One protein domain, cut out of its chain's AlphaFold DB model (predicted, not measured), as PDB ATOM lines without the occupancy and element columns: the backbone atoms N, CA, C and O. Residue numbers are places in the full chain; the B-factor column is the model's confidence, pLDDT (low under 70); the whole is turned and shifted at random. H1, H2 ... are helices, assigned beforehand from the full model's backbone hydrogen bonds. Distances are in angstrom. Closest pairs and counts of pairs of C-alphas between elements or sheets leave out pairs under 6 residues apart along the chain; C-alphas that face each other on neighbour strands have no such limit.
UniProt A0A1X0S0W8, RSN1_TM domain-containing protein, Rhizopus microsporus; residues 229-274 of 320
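Overview. This is residues 229 to 274 of the 320 residues of the protein "RSN1_TM domain-containing protein" of Rhizopus microsporus (UniProt A0A1X0S0W8). Two helices, H1 and then H2, sit at opposite ends of a long, stretched-out link, residues 245 to 257, and they do not pack on each other. H2 sticks out from the link as a free arm. The printed part has 46 residues, with two named helices and no named strand, and its class is all helix. It is extended, with a radius of gyration of the C-alphas of 17.7 A and spans of 51 by 21 by 12 A.

Along the chain. H1 is residues 230 to 244, beginning at C-alpha 230 (-0.050, -12.321, -69.430), and is 21.3 A long from first to last C-alpha. H2 is residues 258 to 274, 24.3 A long, from C-alpha 258 (-10.916, -28.594, -78.744) to C-alpha 274 (-34.892, -27.188, -82.664).

Arrangement. H1 and H2 are apart, with no C-alpha of the one within 8 A of the other. Every O i to N i+4 pair in H2 is within hydrogen-bond range; in H1 10 of 11 are.

Size, cuts and confidence. The C-alphas farthest apart, those of Gln 242 and Leu 274, are 51.7 A apart. The link from H1 to H2 is long, with 13 residues. Residues 254 to 274 stand free, and so do residues 241 to 246, of which 241 to 244 belong to H1. The printed part has no cut. Its mean pLDDT is 79.7, and residues 229 to 234 and 244 to 249 are under 70.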
ATOM      1  N   THR A 229       0.950 -17.094 -69.869       57.88
ATOM      2  CA  THR A 229       1.121 -15.957 -68.968       57.88
ATOM      3  C   THR A 229       0.838 -14.625 -69.664       57.88
ATOM      4  O   THR A 229       1.239 -14.375 -70.799       57.88
ATOM      5  N   THR A 230       0.168 -13.706 -68.962       59.59
ATOM      6  CA  THR A 230      -0.050 -12.321 -69.430       59.59
ATOM      7  C   THR A 230       1.270 -11.603 -69.750       59.59
ATOM      8  O   THR A 230       1.298 -10.759 -70.641       59.59
ATOM      9  N   ILE A 231       2.359 -12.017 -69.099       57.28
ATOM     10  CA  ILE A 231       3.725 -11.498 -69.240       57.28
ATOM     11  C   ILE A 231       4.257 -11.663 -70.676       57.28
ATOM     12  O   ILE A 231       4.962 -10.790 -71.179       57.28
ATOM     13  N   GLU A 232       3.888 -12.733 -71.387       64.94
ATOM     14  CA  GLU A 232       4.311 -12.926 -72.780       64.94
ATOM     15  C   GLU A 232       3.553 -12.048 -73.768       64.94
ATOM     16  O   GLU A 232       4.123 -11.657 -74.782       64.94
ATOM     17  N   ARG A 233       2.309 -11.647 -73.471       64.56
ATOM     18  CA  ARG A 233       1.569 -10.724 -74.346       64.56
ATOM     19  C   ARG A 233       2.250  -9.366 -74.419       64.56
ATOM     20  O   ARG A 233       2.329  -8.797 -75.503       64.56
ATOM     21  N   ASP A 234       2.759  -8.870 -73.297       69.38
ATOM     22  CA  ASP A 234       3.462  -7.589 -73.260       69.38
ATOM     23  C   ASP A 234       4.884  -7.704 -73.826       69.38
ATOM     24  O   ASP A 234       5.312  -6.810 -74.550       69.38
ATOM     25  N   LYS A 235       5.570  -8.846 -73.651       71.62
ATOM     26  CA  LYS A 235       6.820  -9.133 -74.384       71.62
ATOM     27  C   LYS A 235       6.607  -9.188 -75.899       71.62
ATOM     28  O   LYS A 235       7.382  -8.588 -76.634       71.62
ATOM     29  N   ILE A 236       5.551  -9.851 -76.373       73.12
ATOM     30  CA  ILE A 236       5.206  -9.913 -77.801       73.12
ATOM     31  C   ILE A 236       4.853  -8.516 -78.322       73.12
ATOM     32  O   ILE A 236       5.297  -8.163 -79.409       73.12
ATOM     33  N   LYS A 237       4.136  -7.683 -77.551       70.38
ATOM     34  CA  LYS A 237       3.934  -6.265 -77.906       70.38
ATOM     35  C   LYS A 237       5.265  -5.542 -78.045       70.38
ATOM     36  O   LYS A 237       5.487  -4.925 -79.077       70.38
ATOM     37  N   CYS A 238       6.151  -5.637 -77.056       71.06
ATOM     38  CA  CYS A 238       7.455  -4.977 -77.103       71.06
ATOM     39  C   CYS A 238       8.285  -5.434 -78.308       71.06
ATOM     40  O   CYS A 238       8.836  -4.590 -79.003       71.06
ATOM     41  N   LEU A 239       8.306  -6.735 -78.619       73.12
ATOM     42  CA  LEU A 239       8.997  -7.263 -79.798       73.12
ATOM     43  C   LEU A 239       8.377  -6.738 -81.098       73.12
ATOM     44  O   LEU A 239       9.087  -6.219 -81.953       73.12
ATOM     45  N   VAL A 240       7.053  -6.806 -81.246       74.56
ATOM     46  CA  VAL A 240       6.366  -6.289 -82.441       74.56
ATOM     47  C   VAL A 240       6.589  -4.783 -82.598       74.56
ATOM     48  O   VAL A 240       6.809  -4.314 -83.713       74.56
ATOM     49  N   HIS A 241       6.592  -4.020 -81.505       73.69
ATOM     50  CA  HIS A 241       6.901  -2.591 -81.521       73.69
ATOM     51  C   HIS A 241       8.363  -2.319 -81.899       73.69
ATOM     52  O   HIS A 241       8.613  -1.446 -82.728       73.69
ATOM     53  N   GLN A 242       9.308  -3.091 -81.355       76.50
ATOM     54  CA  GLN A 242      10.736  -2.974 -81.657       76.50
ATOM     55  C   GLN A 242      11.040  -3.280 -83.129       76.50
ATOM     56  O   GLN A 242      11.872  -2.609 -83.730       76.50
ATOM     57  N   PHE A 243      10.364  -4.268 -83.720       72.81
ATOM     58  CA  PHE A 243      10.598  -4.653 -85.113       72.81
ATOM     59  C   PHE A 243       9.796  -3.837 -86.131       72.81
ATOM     60  O   PHE A 243      10.277  -3.637 -87.241       72.81
ATOM     61  N   SER A 244       8.578  -3.394 -85.801       65.38
ATOM     62  CA  SER A 244       7.682  -2.794 -86.804       65.38
ATOM     63  C   SER A 244       7.598  -1.270 -86.778       65.38
ATOM     64  O   SER A 244       7.044  -0.714 -87.720       65.38
ATOM     65  N   ASN A 245       8.137  -0.577 -85.766       66.94
ATOM     66  CA  ASN A 245       8.089   0.892 -85.625       66.94
ATOM     67  C   ASN A 245       6.665   1.515 -85.728       66.94
ATOM     68  O   ASN A 245       6.516   2.735 -85.772       66.94
ATOM     69  N   ILE A 246       5.608   0.690 -85.766       68.25
ATOM     70  CA  ILE A 246       4.194   1.051 -85.932       68.25
ATOM     71  C   ILE A 246       3.444   0.563 -84.685       68.25
ATOM     72  O   ILE A 246       3.649  -0.576 -84.256       68.25
ATOM     73  N   PRO A 247       2.560   1.379 -84.076       65.69
ATOM     74  CA  PRO A 247       1.861   0.974 -82.867       65.69
ATOM     75  C   PRO A 247       0.851  -0.151 -83.126       65.69
ATOM     76  O   PRO A 247      -0.028  -0.041 -83.983       65.69
ATOM     77  N   SER A 248       0.944  -1.229 -82.343       63.34
ATOM     78  CA  SER A 248      -0.020  -2.333 -82.393       63.34
ATOM     79  C   SER A 248      -1.357  -1.915 -81.758       63.34
ATOM     80  O   SER A 248      -1.417  -1.565 -80.583       63.34
ATOM     81  N   GLN A 249      -2.455  -1.925 -82.530       68.00
ATOM     82  CA  GLN A 249      -3.772  -1.484 -82.034       68.00
ATOM     83  C   GLN A 249      -4.463  -2.521 -81.137       68.00
ATOM     84  O   GLN A 249      -5.066  -2.171 -80.124       68.00
ATOM     85  N   ARG A 250      -4.424  -3.806 -81.511       70.44
ATOM     86  CA  ARG A 250      -5.070  -4.890 -80.760       70.44
ATOM     87  C   ARG A 250      -4.372  -6.215 -81.034       70.44
ATOM     88  O   ARG A 250      -4.199  -6.589 -82.189       70.44
ATOM     89  N   ILE A 251      -4.041  -6.949 -79.974       72.69
ATOM     90  CA  ILE A 251      -3.530  -8.320 -80.067       72.69
ATOM     91  C   ILE A 251      -4.624  -9.267 -79.590       72.69
ATOM     92  O   ILE A 251      -5.082  -9.176 -78.449       72.69
ATOM     93  N   ALA A 252      -5.053 -10.164 -80.473       73.12
ATOM     94  CA  ALA A 252      -5.956 -11.253 -80.137       73.12
ATOM     95  C   ALA A 252      -5.147 -12.550 -80.058       73.12
ATOM     96  O   ALA A 252      -4.541 -12.972 -81.039       73.12
ATOM     97  N   THR A 253      -5.133 -13.177 -78.886       72.25
ATOM     98  CA  THR A 253      -4.515 -14.489 -78.689       72.25
ATOM     99  C   THR A 253      -5.578 -15.566 -78.869       72.25
ATOM    100  O   THR A 253      -6.493 -15.671 -78.050       72.25
ATOM    101  N   GLY A 254      -5.473 -16.353 -79.937       70.31
ATOM    102  CA  GLY A 254      -6.287 -17.550 -80.123       70.31
ATOM    103  C   GLY A 254      -5.595 -18.747 -79.482       70.31
ATOM    104  O   GLY A 254      -4.525 -19.137 -79.931       70.31
ATOM    105  N   SER A 255      -6.191 -19.329 -78.441       73.75
ATOM    106  CA  SER A 255      -5.771 -20.642 -77.946       73.75
ATOM    107  C   SER A 255      -6.623 -21.712 -78.614       73.75
ATOM    108  O   SER A 255      -7.850 -21.581 -78.675       73.75
ATOM    109  N   TYR A 256      -5.985 -22.764 -79.124       79.06
ATOM    110  CA  TYR A 256      -6.716 -23.902 -79.655       79.06
ATOM    111  C   TYR A 256      -7.370 -24.671 -78.503       79.06
ATOM    112  O   TYR A 256      -6.696 -25.313 -77.700       79.06
ATOM    113  N   ASN A 257      -8.697 -24.590 -78.415       87.00
ATOM    114  CA  ASN A 257      -9.484 -25.293 -77.411       87.00
ATOM    115  C   ASN A 257     -10.457 -26.257 -78.101       87.00
ATOM    116  O   ASN A 257     -11.522 -25.857 -78.570       87.00
ATOM    117  N   GLN A 258     -10.090 -27.541 -78.142       90.38
ATOM    118  CA  GLN A 258     -10.916 -28.594 -78.744       90.38
ATOM    119  C   GLN A 258     -12.287 -28.718 -78.070       90.38
ATOM    120  O   GLN A 258     -13.293 -28.916 -78.750       90.38
ATOM    121  N   HIS A 259     -12.345 -28.560 -76.744       93.88
ATOM    122  CA  HIS A 259     -13.586 -28.682 -75.986       93.88
ATOM    123  C   HIS A 259     -14.570 -27.557 -76.329       93.88
ATOM    124  O   HIS A 259     -15.762 -27.807 -76.496       93.88
ATOM    125  N   LEU A 260     -14.081 -26.326 -76.507       93.81
ATOM    126  CA  LEU A 260     -14.916 -25.211 -76.956       93.81
ATOM    127  C   LEU A 260     -15.461 -25.459 -78.367       93.81
ATOM    128  O   LEU A 260     -16.653 -25.267 -78.596       93.81
ATOM    129  N   THR A 261     -14.626 -25.939 -79.292       93.00
ATOM    130  CA  THR A 261     -15.066 -26.304 -80.649       93.00
ATOM    131  C   THR A 261     -16.153 -27.380 -80.610       93.00
ATOM    132  O   THR A 261     -17.185 -27.235 -81.266       93.00
ATOM    133  N   TYR A 262     -15.971 -28.414 -79.781       97.00
ATOM    134  CA  TYR A 262     -16.977 -29.453 -79.558       97.00
ATOM    135  C   TYR A 262     -18.290 -28.878 -79.004       97.00
ATOM    136  O   TYR A 262     -19.366 -29.205 -79.507       97.00
ATOM    137  N   LEU A 263     -18.229 -27.985 -78.010       97.38
ATOM    138  CA  LEU A 263     -19.414 -27.335 -77.445       97.38
ATOM    139  C   LEU A 263     -20.148 -26.466 -78.473       97.38
ATOM    140  O   LEU A 263     -21.375 -26.528 -78.545       97.38
ATOM    141  N   VAL A 264     -19.423 -25.702 -79.293       96.81
ATOM    142  CA  VAL A 264     -20.008 -24.885 -80.369       96.81
ATOM    143  C   VAL A 264     -20.690 -25.775 -81.409       96.81
ATOM    144  O   VAL A 264     -21.818 -25.495 -81.810       96.81
ATOM    145  N   GLN A 265     -20.063 -26.885 -81.801       96.56
ATOM    146  CA  GLN A 265     -20.659 -27.849 -82.728       96.56
ATOM    147  C   GLN A 265     -21.897 -28.538 -82.133       96.56
ATOM    148  O   GLN A 265     -22.901 -28.748 -82.817       96.56
ATOM    149  N   LYS A 266     -21.857 -28.878 -80.840       97.75
ATOM    150  CA  LYS A 266     -23.006 -29.447 -80.131       97.75
ATOM    151  C   LYS A 266     -24.155 -28.445 -80.065       97.75
ATOM    152  O   LYS A 266     -25.296 -28.815 -80.336       97.75
ATOM    153  N   TYR A 267     -23.855 -27.185 -79.764       97.75
ATOM    154  CA  TYR A 267     -24.829 -26.100 -79.749       97.75
ATOM    155  C   TYR A 267     -25.490 -25.911 -81.122       97.75
ATOM    156  O   TYR A 267     -26.716 -25.951 -81.203       97.75
ATOM    157  N   THR A 268     -24.722 -25.807 -82.212       97.44
ATOM    158  CA  THR A 268     -25.290 -25.656 -83.568       97.44
ATOM    159  C   THR A 268     -26.123 -26.867 -83.984       97.44
ATOM    160  O   THR A 268     -27.184 -26.708 -84.585       97.44
ATOM    161  N   SER A 269     -25.716 -28.081 -83.603       97.38
ATOM    162  CA  SER A 269     -26.508 -29.298 -83.821       97.38
ATOM    163  C   SER A 269     -27.857 -29.257 -83.093       97.38
ATOM    164  O   SER A 269     -28.884 -29.603 -83.678       97.38
ATOM    165  N   ILE A 270     -27.882 -28.798 -81.836       97.81
ATOM    166  CA  ILE A 270     -29.119 -28.640 -81.055       97.81
ATOM    167  C   ILE A 270     -30.018 -27.569 -81.679       97.81
ATOM    168  O   ILE A 270     -31.206 -27.822 -81.865       97.81
ATOM    169  N   VAL A 271     -29.456 -26.417 -82.053       98.12
ATOM    170  CA  VAL A 271     -30.199 -25.336 -82.720       98.12
ATOM    171  C   VAL A 271     -30.823 -25.832 -84.023       98.12
ATOM    172  O   VAL A 271     -32.018 -25.654 -84.219       98.12
ATOM    173  N   ASN A 272     -30.079 -26.564 -84.854       96.94
ATOM    174  CA  ASN A 272     -30.605 -27.125 -86.102       96.94
ATOM    175  C   ASN A 272     -31.738 -28.139 -85.867       96.94
ATOM    176  O   ASN A 272     -32.669 -28.228 -86.666       96.94
ATOM    177  N   LYS A 273     -31.673 -28.933 -84.790       97.94
ATOM    178  CA  LYS A 273     -32.761 -29.855 -84.417       97.94
ATOM    179  C   LYS A 273     -34.003 -29.096 -83.949       97.94
ATOM    180  O   LYS A 273     -35.104 -29.460 -84.353       97.94
ATOM    181  N   LEU A 274     -33.814 -28.053 -83.141       98.06
ATOM    182  CA  LEU A 274     -34.892 -27.188 -82.664       98.06
ATOM    183  C   LEU A 274     -35.551 -26.428 -83.820       98.06
ATOM    184  O   LEU A 274     -36.769 -26.338 -83.884       98.06
TER     185      LEU A 274